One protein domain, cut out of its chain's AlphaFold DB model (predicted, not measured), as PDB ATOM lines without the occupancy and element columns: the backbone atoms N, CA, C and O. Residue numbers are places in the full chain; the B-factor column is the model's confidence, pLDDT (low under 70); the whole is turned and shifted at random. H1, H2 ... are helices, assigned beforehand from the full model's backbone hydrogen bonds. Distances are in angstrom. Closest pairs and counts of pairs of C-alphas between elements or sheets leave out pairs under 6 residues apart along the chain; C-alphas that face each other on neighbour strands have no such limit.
ATOM      1  N   LYS A  29      31.726  60.684 213.748       90.62
ATOM      2  CA  LYS A  29      32.671  61.172 212.735       90.62
ATOM      3  C   LYS A  29      33.426  62.406 213.200       90.62
ATOM      4  O   LYS A  29      34.534  62.637 212.723       90.62
ATOM      5  N   THR A  30      32.835  63.184 214.098       96.12
ATOM      6  CA  THR A  30      33.419  64.403 214.663       96.12
ATOM      7  C   THR A  30      33.477  64.326 216.182       96.12
ATOM      8  O   THR A  30      32.775  63.528 216.809       96.12
ATOM      9  N   LEU A  31      34.303  65.180 216.786       96.56
ATOM     10  CA  LEU A  31      34.364  65.305 218.239       96.56
ATOM     11  C   LEU A  31      33.016  65.737 218.832       96.56
ATOM     12  O   LEU A  31      32.639  65.245 219.890       96.56
ATOM     13  N   ARG A  32      32.281  66.618 218.141       96.69
ATOM     14  CA  ARG A  32      30.915  67.023 218.502       96.69
ATOM     15  C   ARG A  32      30.008  65.811 218.674       96.69
ATOM     16  O   ARG A  32      29.488  65.594 219.765       96.69
ATOM     17  N   GLU A  33      29.887  65.008 217.617       94.88
ATOM     18  CA  GLU A  33      29.055  63.802 217.622       94.88
ATOM     19  C   GLU A  33      29.512  62.829 218.711       94.88
ATOM     20  O   GLU A  33      28.685  62.196 219.358       94.88
ATOM     21  N   TYR A  34      30.824  62.720 218.947       95.31
ATOM     22  CA  TYR A  34      31.362  61.864 219.999       95.31
ATOM     23  C   TYR A  34      30.918  62.316 221.395       95.31
ATOM     24  O   TYR A  34      30.432  61.496 222.173       95.31
ATOM     25  N   LEU A  35      31.055  63.603 221.717       95.94
ATOM     26  CA  LEU A  35      30.679  64.138 223.028       95.94
ATOM     27  C   LEU A  35      29.160  64.063 223.253       95.94
ATOM     28  O   LEU A  35      28.724  63.653 224.328       95.94
ATOM     29  N   GLU A  36      28.359  64.376 222.235       94.62
ATOM     30  CA  GLU A  36      26.898  64.235 222.289       94.62
ATOM     31  C   GLU A  36      26.479  62.766 222.446       94.62
ATOM     32  O   GLU A  36      25.584  62.456 223.232       94.62
ATOM     33  N   TRP A  37      27.171  61.839 221.773       93.06
ATOM     34  CA  TRP A  37      26.950  60.397 221.921       93.06
ATOM     35  C   TRP A  37      27.297  59.883 223.328       93.06
ATOM     36  O   TRP A  37      26.691  58.921 223.797       93.06
ATOM     37  N   GLN A  38      28.222  60.540 224.036       93.19
ATOM     38  CA  GLN A  38      28.484  60.298 225.463       93.19
ATOM     39  C   GLN A  38      27.428  60.921 226.395       93.19
ATOM     40  O   GLN A  38      27.510  60.748 227.610       93.19
ATOM     41  N   GLY A  39      26.439  61.640 225.857       94.19
ATOM     42  CA  GLY A  39      25.420  62.342 226.636       94.19
ATOM     43  C   GLY A  39      25.912  63.653 227.253       94.19
ATOM     44  O   GLY A  39      25.261  64.181 228.155       94.19
ATOM     45  N   LEU A  40      27.051  64.185 226.799       95.88
ATOM     46  CA  LEU A  40      27.568  65.461 227.282       95.88
ATOM     47  C   LEU A  40      26.843  66.618 226.598       95.88
ATOM     48  O   LEU A  40      26.721  66.668 225.373       95.88
ATOM     49  N   ARG A  41      26.401  67.589 227.398       95.94
ATOM     50  CA  ARG A  41      25.793  68.821 226.894       95.94
ATOM     51  C   ARG A  41      26.885  69.790 226.454       95.94
ATOM     52  O   ARG A  41      27.646  70.276 227.287       95.94
ATOM     53  N   LEU A  42      26.947  70.088 225.160       96.75
ATOM     54  CA  LEU A  42      27.847  71.110 224.627       96.75
ATOM     55  C   LEU A  42      27.377  72.511 225.030       96.75
ATOM     56  O   LEU A  42      26.172  72.774 225.099       96.75
ATOM     57  N   LEU A  43      28.329  73.408 225.269       95.94
ATOM     58  CA  LEU A  43      28.032  74.809 225.549       95.94
ATOM     59  C   LEU A  43      27.652  75.562 224.273       95.94
ATOM     60  O   LEU A  43      28.288  75.411 223.227       95.94
ATOM     61  N   SER A  44      26.629  76.404 224.379       94.44
ATOM     62  CA  SER A  44      26.233  77.357 223.346       94.44
ATOM     63  C   SER A  44      27.029  78.655 223.471       94.44
ATOM     64  O   SER A  44      27.313  79.127 224.572       94.44
ATOM     65  N   ASP A  45      27.313  79.310 222.345       91.75
ATOM     66  CA  ASP A  45      28.001  80.608 222.306       91.75
ATOM     67  C   ASP A  45      27.281  81.711 223.105       91.75
ATOM     68  O   ASP A  45      27.923  82.654 223.571       91.75
ATOM     69  N   SER A  46      25.965  81.578 223.295       92.62
ATOM     70  CA  SER A  46      25.125  82.531 224.037       92.62
ATOM     71  C   SER A  46      25.242  82.428 225.567       92.62
ATOM     72  O   SER A  46      24.858  83.351 226.284       92.62
ATOM     73  N   GLU A  47      25.795  81.332 226.093       93.25
ATOM     74  CA  GLU A  47      25.832  81.035 227.530       93.25
ATOM     75  C   GLU A  47      27.041  81.691 228.228       93.25
ATOM     76  O   GLU A  47      27.945  81.011 228.717       93.25
ATOM     77  N   GLU A  48      27.097  83.025 228.290       94.19
ATOM     78  CA  GLU A  48      28.290  83.747 228.776       94.19
ATOM     79  C   GLU A  48      28.789  83.306 230.157       94.19
ATOM     80  O   GLU A  48      29.990  83.108 230.349       94.19
ATOM     81  N   ASN A  49      27.875  83.136 231.111       94.81
ATOM     82  CA  ASN A  49      28.208  82.726 232.474       94.81
ATOM     83  C   ASN A  49      28.809  81.317 232.526       94.81
ATOM     84  O   ASN A  49      29.685  81.048 233.347       94.81
ATOM     85  N   TYR A  50      28.401  80.432 231.613       95.75
ATOM     86  CA  TYR A  50      28.962  79.089 231.521       95.75
ATOM     87  C   TYR A  50      30.395  79.129 231.009       95.75
ATOM     88  O   TYR A  50      31.277  78.513 231.605       95.75
ATOM     89  N   TRP A  51      30.665  79.940 229.987       96.25
ATOM     90  CA  TRP A  51      32.030  80.149 229.510       96.25
ATOM     91  C   TRP A  51      32.937  80.765 230.575       96.25
ATOM     92  O   TRP A  51      34.066  80.308 230.748       96.25
ATOM     93  N   LYS A  52      32.441  81.758 231.327       95.00
ATOM     94  CA  LYS A  52      33.179  82.361 232.450       95.00
ATOM     95  C   LYS A  52      33.498  81.327 233.527       95.00
ATOM     96  O   LYS A  52      34.628  81.266 233.998       95.00
ATOM     97  N   SER A  53      32.523  80.491 233.876       94.81
ATOM     98  CA  SER A  53      32.697  79.413 234.846       94.81
ATOM     99  C   SER A  53      33.762  78.403 234.416       94.81
ATOM    100  O   SER A  53      34.589  78.006 235.232       94.81
ATOM    101  N   ILE A  54      33.737  77.957 233.159       95.94
ATOM    102  CA  ILE A  54      34.715  76.984 232.655       95.94
ATOM    103  C   ILE A  54      36.115  77.587 232.628       95.94
ATOM    104  O   ILE A  54      37.070  76.920 233.033       95.94
ATOM    105  N   LEU A  55      36.225  78.841 232.188       94.94
ATOM    106  CA  LEU A  55      37.482  79.576 232.160       94.94
ATOM    107  C   LEU A  55      38.067  79.742 233.569       94.94
ATOM    108  O   LEU A  55      39.253  79.492 233.747       94.94
ATOM    109  N   ASP A  56      37.247  80.107 234.562       93.25
ATOM    110  CA  ASP A  56      37.660  80.242 235.968       93.25
ATOM    111  C   ASP A  56      38.131  78.907 236.566       93.25
ATOM    112  O   ASP A  56      39.171  78.853 237.218       93.25
ATOM    113  N   GLU A  57      37.413  77.814 236.306       93.12
ATOM    114  CA  GLU A  57      37.741  76.504 236.878       93.12
ATOM    115  C   GLU A  57      38.949  75.831 236.201       93.12
ATOM    116  O   GLU A  57      39.720  75.129 236.857       93.12
ATOM    117  N   ASN A  58      39.139  76.044 234.896       95.12
ATOM    118  CA  ASN A  58      40.130  75.328 234.087       95.12
ATOM    119  C   ASN A  58      41.296  76.219 233.628       95.12
ATOM    120  O   ASN A  58      41.970  75.874 232.657       95.12
ATOM    121  N   GLN A  59      41.587  77.325 234.327       93.38
ATOM    122  CA  GLN A  59      42.662  78.265 233.958       93.38
ATOM    123  C   GLN A  59      43.997  77.576 233.657       93.38
ATOM    124  O   GLN A  59      44.666  77.915 232.685       93.38
ATOM    125  N   LYS A  60      44.375  76.574 234.460       93.88
ATOM    126  CA  LYS A  60      45.608  75.808 234.236       93.88
ATOM    127  C   LYS A  60      45.612  75.130 232.864       93.88
ATOM    128  O   LYS A  60      46.573  75.274 232.124       93.88
ATOM    129  N   LEU A  61      44.525  74.448 232.511       94.19
ATOM    130  CA  LEU A  61      44.401  73.753 231.230       94.19
ATOM    131  C   LEU A  61      44.351  74.736 230.051       94.19
ATOM    132  O   LEU A  61      44.948  74.478 229.011       94.19
ATOM    133  N   VAL A  62      43.668  75.872 230.221       95.38
ATOM    134  CA  VAL A  62      43.627  76.962 229.231       95.38
ATOM    135  C   VAL A  62      45.041  77.490 228.963       95.38
ATOM    136  O   VAL A  62      45.434  77.618 227.803       95.38
ATOM    137  N   ASN A  63      45.835  77.696 230.016       94.44
ATOM    138  CA  ASN A  63      47.230  78.126 229.907       94.44
ATOM    139  C   ASN A  63      48.133  77.049 229.285       94.44
ATOM    140  O   ASN A  63      48.939  77.368 228.414       94.44
ATOM    141  N   ASP A  64      47.979  75.780 229.678       94.56
ATOM    142  CA  ASP A  64      48.751  74.652 229.128       94.56
ATOM    143  C   ASP A  64      48.509  74.491 227.615       94.56
ATOM    144  O   ASP A  64      49.416  74.146 226.857       94.56
ATOM    145  N   LEU A  65      47.294  74.801 227.153       92.81
ATOM    146  CA  LEU A  65      46.923  74.832 225.736       92.81
ATOM    147  C   LEU A  65      47.270  76.152 225.035       92.81
ATOM    148  O   LEU A  65      46.975  76.302 223.849       92.81
ATOM    149  N   SER A  66      47.899  77.092 225.748       93.56
ATOM    150  CA  SER A  66      48.258  78.424 225.247       93.56
ATOM    151  C   SER A  66      47.060  79.173 224.649       93.56
ATOM    152  O   SER A  66      47.185  79.889 223.654       93.56
ATOM    153  N   LEU A  67      45.879  78.978 225.237       92.38
ATOM    154  CA  LEU A  67      44.670  79.707 224.875       92.38
ATOM    155  C   LEU A  67      44.690  81.088 225.537       92.38
ATOM    156  O   LEU A  67      45.238  81.260 226.626       92.38
ATOM    157  N   GLY A  68      44.082  82.078 224.880       85.44
ATOM    158  CA  GLY A  68      43.872  83.392 225.484       85.44
ATOM    159  C   GLY A  68      43.100  83.278 226.803       85.44
ATOM    160  O   GLY A  68      42.272  82.384 226.976       85.44
ATOM    161  N   SER A  69      43.356  84.199 227.732       88.12
ATOM    162  CA  SER A  69      42.693  84.261 229.043       88.12
ATOM    163  C   SER A  69      41.261  84.810 228.981       88.12
ATOM    164  O   SER A  69      40.699  85.212 229.996       88.12
ATOM    165  N   ASP A  70      40.670  84.843 227.791       93.31
ATOM    166  CA  ASP A  70      39.352  85.376 227.504       93.31
ATOM    167  C   ASP A  70      38.408  84.281 226.986       93.31
ATOM    168  O   ASP A  70      38.803  83.285 226.373       93.31
ATOM    169  N   THR A  71      37.108  84.476 227.207       94.44
ATOM    170  CA  THR A  71      36.104  83.493 226.791       94.44
ATOM    171  C   THR A  71      35.960  83.387 225.274       94.44
ATOM    172  O   THR A  71      35.467  82.366 224.802       94.44
ATOM    173  N   ALA A  72      36.348  84.404 224.494       95.25
ATOM    174  CA  ALA A  72      36.209  84.356 223.039       95.25
ATOM    175  C   ALA A  72      37.249  83.412 222.420       95.25
ATOM    176  O   ALA A  72      36.884  82.565 221.602       95.25
ATOM    177  N   SER A  73      38.502  83.472 222.879       95.19
ATOM    178  CA  SER A  73      39.553  82.515 222.508       95.19
ATOM    179  C   SER A  73      39.161  81.073 222.835       95.19
ATOM    180  O   SER A  73      39.339  80.176 222.006       95.19
ATOM    181  N   LEU A  74      38.575  80.853 224.016       96.00
ATOM    182  CA  LEU A  74      38.079  79.543 224.438       96.00
ATOM    183  C   LEU A  74      36.939  79.034 223.537       96.00
ATOM    184  O   LEU A  74      36.998  77.900 223.058       96.00
ATOM    185  N   ARG A  75      35.933  79.875 223.257       96.06
ATOM    186  CA  ARG A  75      34.816  79.541 222.352       96.06
ATOM    187  C   ARG A  75      35.312  79.181 220.960       96.06
ATOM    188  O   ARG A  75      34.918  78.159 220.404       96.06
ATOM    189  N   GLU A  76      36.216  79.986 220.415       95.94
ATOM    190  CA  GLU A  76      36.765  79.766 219.080       95.94
ATOM    191  C   GLU A  76      37.611  78.490 219.007       95.94
ATOM    192  O   GLU A  76      37.604  77.788 217.992       95.94
ATOM    193  N   TRP A  77      38.337  78.159 220.077       96.69
ATOM    194  CA  TRP A  77      39.015  76.870 220.180       96.69
ATOM    195  C   TRP A  77      38.007  75.718 220.179       96.69
ATOM    196  O   TRP A  77      38.121  74.821 219.344       96.69
ATOM    197  N   CYS A  78      36.970  75.781 221.018       97.00
ATOM    198  CA  CYS A  78      35.920  74.763 221.055       97.00
ATOM    199  C   CYS A  78      35.228  74.593 219.700       97.00
ATOM    200  O   CYS A  78      35.099  73.467 219.223       97.00
ATOM    201  N   ARG A  79      34.862  75.689 219.027       96.25
ATOM    202  CA  ARG A  79      34.238  75.660 217.697       96.25
ATOM    203  C   ARG A  79      35.091  74.900 216.682       96.25
ATOM    204  O   ARG A  79      34.563  74.085 215.935       96.25
ATOM    205  N   ARG A  80      36.408  75.128 216.670       95.69
ATOM    206  CA  ARG A  80      37.335  74.436 215.759       95.69
ATOM    207  C   ARG A  80      37.564  72.980 216.155       95.69
ATOM    208  O   ARG A  80      37.553  72.104 215.293       95.69
ATOM    209  N   SER A  81      37.757  72.710 217.443       96.31
ATOM    210  CA  SER A  81      38.036  71.365 217.950       96.31
ATOM    211  C   SER A  81      36.847  70.420 217.801       96.31
ATOM    212  O   SER A  81      37.046  69.258 217.447       96.31
ATOM    213  N   LEU A  82      35.621  70.908 218.017       96.88
ATOM    214  CA  LEU A  82      34.391  70.113 217.922       96.88
ATOM    215  C   LEU A  82      34.137  69.567 216.506       96.88
ATOM    216  O   LEU A  82      33.622  68.460 216.361       96.88
ATOM    217  N   GLU A  83      34.558  70.293 215.472       96.25
ATOM    218  CA  GLU A  83      34.418  69.871 214.071       96.25
ATOM    219  C   GLU A  83      35.561  68.951 213.596       96.25
ATOM    220  O   GLU A  83      35.550  68.459 212.463       96.25
ATOM    221  N   SER A  84      36.562  68.684 214.447       96.12
ATOM    222  CA  SER A  84      37.674  67.801 214.093       96.12
ATOM    223  C   SER A  84      37.210  66.354 213.925       96.12
ATOM    224  O   SER A  84      36.465  65.827 214.753       96.12
ATOM    225  N   LYS A  85      37.720  65.690 212.880       93.19
ATOM    226  CA  LYS A  85      37.554  64.243 212.638       93.19
ATOM    227  C   LYS A  85      38.667  63.396 213.260       93.19
ATOM    228  O   LYS A  85      38.464  62.219 213.524       93.19
ATOM    229  N   SER A  86      39.839  63.992 213.480       92.50
ATOM    230  CA  SER A  86      40.956  63.379 214.204       92.50
ATOM    231  C   SER A  86      40.956  63.965 215.604       92.50
ATOM    232  O   SER A  86      41.580  64.999 215.852       92.50
ATOM    233  N   TYR A  87      40.157  63.370 216.483       92.19
ATOM    234  CA  TYR A  87      39.796  63.997 217.749       92.19
ATOM    235  C   TYR A  87      40.253  63.239 218.991       92.19
ATOM    236  O   TYR A  87      40.057  63.754 220.086       92.19
ATOM    237  N   ASP A  88      40.899  62.079 218.856       93.31
ATOM    238  CA  ASP A  88      41.291  61.239 219.998       93.31
ATOM    239  C   ASP A  88      42.114  62.013 221.046       93.31
ATOM    240  O   ASP A  88      41.840  61.942 222.243       93.31
ATOM    241  N   ASN A  89      43.060  62.847 220.602       94.62
ATOM    242  CA  ASN A  89      43.882  63.689 221.479       94.62
ATOM    243  C   ASN A  89      43.158  64.946 222.005       94.62
ATOM    244  O   ASN A  89      43.690  65.648 222.864       94.62
ATOM    245  N   LEU A  90      41.975  65.261 221.477       96.31
ATOM    246  CA  LEU A  90      41.169  66.422 221.862       96.31
ATOM    247  C   LEU A  90      40.086  66.065 222.885       96.31
ATOM    248  O   LEU A  90      39.631  66.961 223.592       96.31
ATOM    249  N   ILE A  91      39.700  64.786 223.000       95.88
ATOM    250  CA  ILE A  91      38.592  64.323 223.857       95.88
ATOM    251  C   ILE A  91      38.734  64.825 225.297       95.88
ATOM    252  O   ILE A  91      37.810  65.439 225.832       95.88
ATOM    253  N   SER A  92      39.892  64.605 225.927       95.88
ATOM    254  CA  SER A  92      40.110  64.980 227.334       95.88
ATOM    255  C   SER A  92      39.972  66.489 227.561       95.88
ATOM    256  O   SER A  92      39.383  66.931 228.546       95.88
ATOM    257  N   ASN A  93      40.485  67.291 226.629       96.56
ATOM    258  CA  ASN A  93      40.465  68.743 226.762       96.56
ATOM    259  C   ASN A  93      39.069  69.294 226.452       96.56
ATOM    260  O   ASN A  93      38.524  70.070 227.231       96.56
ATOM    261  N   ALA A  94      38.441  68.837 225.367       96.88
ATOM    262  CA  ALA A  94      37.113  69.289 224.967       96.88
ATOM    263  C   ALA A  94      36.018  68.875 225.963       96.88
ATOM    264  O   ALA A  94      35.117  69.664 226.232       96.88
ATOM    265  N   SER A  95      36.127  67.695 226.581       96.44
ATOM    266  CA  SER A  95      35.215  67.259 227.655       96.44
ATOM    267  C   SER A  95      35.365  68.047 228.962       96.44
ATOM    268  O   SER A  95      34.507  67.943 229.833       96.44
ATOM    269  N   SER A  96      36.431  68.837 229.117       95.81
ATOM    270  CA  SER A  96      36.576  69.770 230.243       95.81
ATOM    271  C   SER A  96      36.240  71.213 229.857       95.81
ATOM    272  O   SER A  96      35.816  71.979 230.713       95.81
ATOM    273  N   LEU A  97      36.434  71.591 228.589       96.62
ATOM    274  CA  LEU A  97      36.397  72.988 228.143       96.62
ATOM    275  C   LEU A  97      35.167  73.374 227.309       96.62
ATOM    276  O   LEU A  97      34.813  74.549 227.271       96.62
ATOM    277  N   CYS A  98      34.526  72.426 226.624       97.62
ATOM    278  CA  CYS A  98      33.466  72.708 225.645       97.62
ATOM    279  C   CYS A  98      32.084  72.201 226.070       97.62
ATOM    280  O   CYS A  98      31.127  72.290 225.298       97.62
ATOM    281  N   VAL A  99      31.979  71.641 227.274       97.19
ATOM    282  CA  VAL A  99      30.764  71.003 227.787       97.19
ATOM    283  C   VAL A  99      30.354  71.614 229.118       97.19
ATOM    284  O   VAL A  99      31.188  72.118 229.873       97.19
ATOM    285  N   ASP A 100      29.064  71.543 229.425       95.56
ATOM    286  CA  ASP A 100      28.529  71.933 230.724       95.56
ATOM    287  C   ASP A 100      28.828  70.863 231.778       95.56
ATOM    288  O   ASP A 100      28.024  69.962 232.026       95.56
ATOM    289  N   ASN A 101      30.020  70.939 232.366       92.25
ATOM    290  CA  ASN A 101      30.473  69.998 233.386       92.25
ATOM    291  C   ASN A 101      31.253  70.709 234.509       92.25
ATOM    292  O   ASN A 101      32.476  70.567 234.593       92.25
ATOM    293  N   PRO A 102      30.576  71.504 235.358       90.50
ATOM    294  CA  PRO A 102      31.222  72.166 236.486       90.50
ATOM    295  C   PRO A 102      31.685  71.125 237.514       90.50
ATOM    296  O   PRO A 102      30.875  70.346 238.025       90.50
ATOM    297  N   LYS A 103      32.974  71.124 237.864       88.62
ATOM    298  CA  LYS A 103      33.529  70.214 238.884       88.62
ATOM    299  C   LYS A 103      33.437  70.801 240.288       88.62
ATOM    300  O   LYS A 103      33.506  70.067 241.274       88.62
ATOM    301  N   THR A 104      33.289  72.119 240.397       86.94
ATOM    302  CA  THR A 104      33.248  72.837 241.671       86.94
ATOM    303  C   THR A 104      31.919  73.550 241.898       86.94
ATOM    304  O   THR A 104      31.217  73.965 240.975       86.94
ATOM    305  N   VAL A 105      31.587  73.755 243.176       84.56
ATOM    306  CA  VAL A 105      30.423  74.565 243.573       84.56
ATOM    307  C   VAL A 105      30.582  76.009 243.091       84.56
ATOM    308  O   VAL A 105      29.614  76.604 242.627       84.56
ATOM    309  N   LYS A 106      31.807  76.550 243.143       86.00
ATOM    310  CA  LYS A 106      32.130  77.897 242.653       86.00
ATOM    311  C   LYS A 106      31.741  78.047 241.180       86.00
ATOM    312  O   LYS A 106      31.001  78.967 240.847       86.00
ATOM    313  N   ALA A 107      32.165  77.111 240.330       89.12
ATOM    314  CA  ALA A 107      31.804  77.081 238.917       89.12
ATOM    315  C   ALA A 107      30.286  77.034 238.717       89.12
ATOM    316  O   ALA A 107      29.715  77.904 238.059       89.12
ATOM    317  N   ARG A 108      29.597  76.098 239.384       88.75
ATOM    318  CA  ARG A 108      28.132  75.997 239.297       88.75
ATOM    319  C   ARG A 108      27.424  77.294 239.700       88.75
ATOM    320  O   ARG A 108      26.394  77.636 239.124       88.75
ATOM    321  N   MET A 109      27.961  78.032 240.664       86.38
ATOM    322  CA  MET A 109      27.405  79.326 241.056       86.38
ATOM    323  C   MET A 109      27.664  80.423 240.035       86.38
ATOM    324  O   MET A 109      26.738  81.166 239.726       86.38
ATOM    325  N   ILE A 110      28.864  80.485 239.459       90.38
ATOM    326  CA  ILE A 110      29.153  81.410 238.359       90.38
ATOM    327  C   ILE A 110      28.194  81.150 237.188       90.38
ATOM    328  O   ILE A 110      27.649  82.104 236.645       90.38
ATOM    329  N   GLN A 111      27.908  79.886 236.849       91.00
ATOM    330  CA  GLN A 111      26.937  79.542 235.800       91.00
ATOM    331  C   GLN A 111      25.535  80.111 236.076       91.00
ATOM    332  O   GLN A 111      24.926  80.711 235.190       91.00
ATOM    333  N   LEU A 112      25.026  79.922 237.299       88.00
ATOM    334  CA  LEU A 112      23.651  80.277 237.670       88.00
ATOM    335  C   LEU A 112      23.467  81.764 237.991       88.00
ATOM    336  O   LEU A 112      22.435  82.340 237.656       88.00
ATOM    337  N   TYR A 113      24.449  82.376 238.649       85.38
ATOM    338  CA  TYR A 113      24.333  83.706 239.254       85.38
ATOM    339  C   TYR A 113      25.316  84.730 238.671       85.38
ATOM    340  O   TYR A 113      25.254  85.904 239.020       85.38
ATOM    341  N   GLY A 114      26.221  84.313 237.783       85.62
ATOM    342  CA  GLY A 114      27.200  85.182 237.124       85.62
ATOM    343  C   GLY A 114      28.452  85.488 237.949       85.62
ATOM    344  O   GLY A 114      29.466  85.878 237.373       85.62
ATOM    345  N   SER A 115      28.430  85.271 239.266       82.69
ATOM    346  CA  SER A 115      29.601  85.394 240.139       82.69
ATOM    347  C   SER A 115      29.518  84.455 241.345       82.69
ATOM    348  O   SER A 115      28.460  83.916 241.676       82.69
ATOM    349  N   ALA A 116      30.662  84.252 242.001       78.00
ATOM    350  CA  ALA A 116      30.759  83.512 243.258       78.00
ATOM    351  C   ALA A 116      30.951  84.434 244.480       78.00
ATOM    352  O   ALA A 116      31.034  83.944 245.603       78.00
ATOM    353  N   ASP A 117      31.004  85.755 244.284       73.19
ATOM    354  CA  ASP A 117      31.428  86.721 245.310       73.19
ATOM    355  C   ASP A 117      30.438  86.830 246.482       73.19
ATOM    356  O   ASP A 117      30.821  87.142 247.605       73.19
ATOM    357  N   GLY A 118      29.165  86.492 246.253       64.75
ATOM    358  CA  GLY A 118      28.127  86.464 247.290       64.75
ATOM    359  C   GLY A 118      28.206  85.276 248.259       64.75
ATOM    360  O   GLY A 118      27.333  85.139 249.108       64.75
ATOM    361  N   LEU A 119      29.202  84.392 248.123       62.56
ATOM    362  CA  LEU A 119      29.383  83.232 249.005       62.56
ATOM    363  C   LEU A 119      30.143  83.529 250.298       62.56
ATOM    364  O   LEU A 119      30.018  82.741 251.231       62.56
ATOM    365  N   ILE A 120      30.998  84.557 250.319       56.91
ATOM    366  CA  ILE A 120      31.869  84.896 251.458       56.91
ATOM    367  C   ILE A 120      32.054  86.418 251.494       56.91
ATOM    368  O   ILE A 120      33.130  86.949 251.235       56.91
ATOM    369  N   SER A 121      30.973  87.132 251.764       54.34
ATOM    370  CA  SER A 121      30.963  88.588 251.912       54.34
ATOM    371  C   SER A 121      30.850  89.036 253.373       54.34
ATOM    372  O   SER A 121      31.298  90.130 253.710       54.34
ATOM    373  N   GLN A 122      30.291  88.204 254.259       51.12
ATOM    374  CA  GLN A 122      30.107  88.508 255.681       51.12
ATOM    375  C   GLN A 122      30.359  87.285 256.572       51.12
ATOM    376  O   GLN A 122      30.155  86.142 256.164       51.12
ATOM    377  N   ASP A 123      30.705  87.527 257.842       52.72
ATOM    378  CA  ASP A 123      30.917  86.509 258.890       52.72
ATOM    379  C   ASP A 123      29.726  85.558 259.103       52.72
ATOM    380  O   ASP A 123      29.858  84.566 259.802       52.72
ATOM    381  N   ASN A 124      28.563  85.813 258.497       53.59
ATOM    382  CA  ASN A 124      27.369  84.967 258.554       53.59
ATOM    383  C   ASN A 124      27.313  83.912 257.425       53.59
ATOM    384  O   ASN A 124      26.467  83.009 257.460       53.59
ATOM    385  N   ASP A 125      28.225  83.993 256.453       53.09
ATOM    386  CA  ASP A 125      28.195  83.221 255.205       53.09
ATOM    387  C   ASP A 125      28.754  81.792 255.349       53.09
ATOM    388  O   ASP A 125      28.553  80.936 254.480       53.09
ATOM    389  N   TYR A 126      29.324  81.445 256.514       52.22
ATOM    390  CA  TYR A 126      29.646  80.051 256.857       52.22
ATOM    391  C   TYR A 126      28.409  79.140 256.812       52.22
ATOM    392  O   TYR A 126      28.548  77.933 256.611       52.22
ATOM    393  N   LYS A 127      27.194  79.690 256.970       54.84
ATOM    394  CA  LYS A 127      25.939  78.930 256.856       54.84
ATOM    395  C   LYS A 127      25.697  78.443 255.432       54.84
ATOM    396  O   LYS A 127      25.228  77.321 255.261       54.84
ATOM    397  N   VAL A 128      26.062  79.232 254.424       61.22
ATOM    398  CA  VAL A 128      25.919  78.856 253.012       61.22
ATOM    399  C   VAL A 128      26.906  77.736 252.680       61.22
ATOM    400  O   VAL A 128      26.497  76.676 252.203       61.22
ATOM    401  N   ALA A 129      28.175  77.889 253.075       58.31
ATOM    402  CA  ALA A 129      29.172  76.821 252.969       58.31
ATOM    403  C   ALA A 129      28.755  75.539 253.728       58.31
ATOM    404  O   ALA A 129      28.946  74.424 253.233       58.31
ATOM    405  N   TYR A 130      28.132  75.675 254.906       56.84
ATOM    406  CA  TYR A 130      27.619  74.558 255.707       56.84
ATOM    407  C   TYR A 130      26.426  73.845 255.045       56.84
ATOM    408  O   TYR A 130      26.388  72.613 255.024       56.84
ATOM    409  N   VAL A 131      25.478  74.585 254.461       62.06
ATOM    410  CA  VAL A 131      24.320  74.020 253.741       62.06
ATOM    411  C   VAL A 131      24.767  73.275 252.480       62.06
ATOM    412  O   VAL A 131      24.354  72.129 252.285       62.06
ATOM    413  N   PHE A 132      25.691  73.836 251.690       59.69
ATOM    414  CA  PHE A 132      26.264  73.141 250.528       59.69
ATOM    415  C   PHE A 132      27.023  71.862 250.921       59.69
ATOM    416  O   PHE A 132      26.912  70.833 250.247       59.69
ATOM    417  N   ARG A 133      27.737  71.870 252.055       55.22
ATOM    418  CA  ARG A 133      28.431  70.682 252.585       55.22
ATOM    419  C   ARG A 133      27.472  69.615 253.130       55.22
ATOM    420  O   ARG A 133      27.798  68.429 253.100       55.22
ATOM    421  N   LYS A 134      26.299  70.012 253.632       56.00
ATOM    422  CA  LYS A 134      25.268  69.089 254.133       56.00
ATOM    423  C   LYS A 134      24.495  68.421 252.993       56.00
ATOM    424  O   LYS A 134      24.183  67.241 253.107       56.00
ATOM    425  N   HIS A 135      24.232  69.137 251.898       55.31
ATOM    426  CA  HIS A 135      23.502  68.588 250.749       55.31
ATOM    427  C   HIS A 135      24.374  67.692 249.847       55.31
ATOM    428  O   HIS A 135      23.882  66.716 249.298       55.31
ATOM    429  N   SER A 136      25.689  67.933 249.770       48.09
ATOM    430  CA  SER A 136      26.635  67.087 249.011       48.09
ATOM    431  C   SER A 136      27.045  65.781 249.714       48.09
ATOM    432  O   SER A 136      27.656  64.914 249.097       48.09
ATOM    433  N   ARG A 137      26.698  65.600 250.997       43.31
ATOM    434  CA  ARG A 137      26.948  64.362 251.765       43.31
ATOM    435  C   ARG A 137      25.791  63.351 251.722       43.31
ATOM    436  O   ARG A 137      25.868  62.342 252.416       43.31
TER     437      ARG A 137
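What this domain is: This is residues 29 to 137 of the 143 residues of an uncharacterized protein of Mycoplasma haemofelis (strain Langford 1) (UniProt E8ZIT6). What does the model look like? The longest helix, H4, and H5 fold into a helical hairpin, with H2 crossing near one end of it and H1 at the other; H6 lies side by side with H2, and H3 is at the edge of this body. Beyond H6 a long link leads to H7, set off as an arm that touches no helix. What is it made of? The printed part has 109 residues with seven named helices, H1 to H7 in that order, no named strand, and the class all helix. How large is it? It is only just compact, close to loose, with a radius of gyration of the C-alphas of 15.7 A, and elongated, spanning 51 by 29 by 25 A.

Where its parts are: Where is the longest helix? H4 is residues 71 to 82, 16.1 A from first to last C-alpha, beginning at C-alpha 71 (36.104, 83.493, 226.791). Where are the others? H5 is residues 91 to 97, H2 is 48 to 57 at 14.4 A, H1 is 31 to 37, beginning at C-alpha 31 (34.364, 65.305, 218.239), and H3 is 59 to 64. H6 is residues 105 to 113 at 11.8 A, and H7 is 126 to 135 at 14.4 A, ending at C-alpha 135 (23.502, 68.588, 250.749).

How they stand to each other: What does H4 touch? It forms a hairpin with H5 at a shallow tilt of 26 degrees, opposite ways, the closest C-alphas being those of Cys 78 and Ala 94, 6.8 A apart. With residues 71 to 75 alone it touches H2, about perpendicular at 89 degrees, closest at the C-alphas of Trp 51 and Thr 71, 5.9 A. With residues 81 to 82 alone it only just touches H1, with 3 pairs of C-alphas within 8 A, the closest those of Arg 32 and Leu 82, 4.7 A. What lies further out? H2 touches H6 at a shallow tilt of 15 degrees, opposite ways, closest at the C-alphas of Tyr 50 and Gln 111, 4.8 A. H3 is close to but not clearly touching H5, the C-alphas of Leu 61 and Asn 93 being 7.8 A apart. H6 and H7 are apart, only just, at 8.2 A. How do the backbones run? Every O i to N i+4 pair is within hydrogen-bond range in H1, H2, H3, H4, H6 and H7; in H5, 2 of 3 are.

The domain as a whole: How far does it reach? The two C-alphas farthest apart, those of Lys 29 and Asp 123, are 52.7 A apart, and residues 121 to 126 stand free. Is the printed part whole? It has no cut, and the long link is H6 to H7, residues 114 to 125. Where is confidence low? Residues 118 to 137 are under 70 in pLDDT, and the mean of the printed part is 86.3.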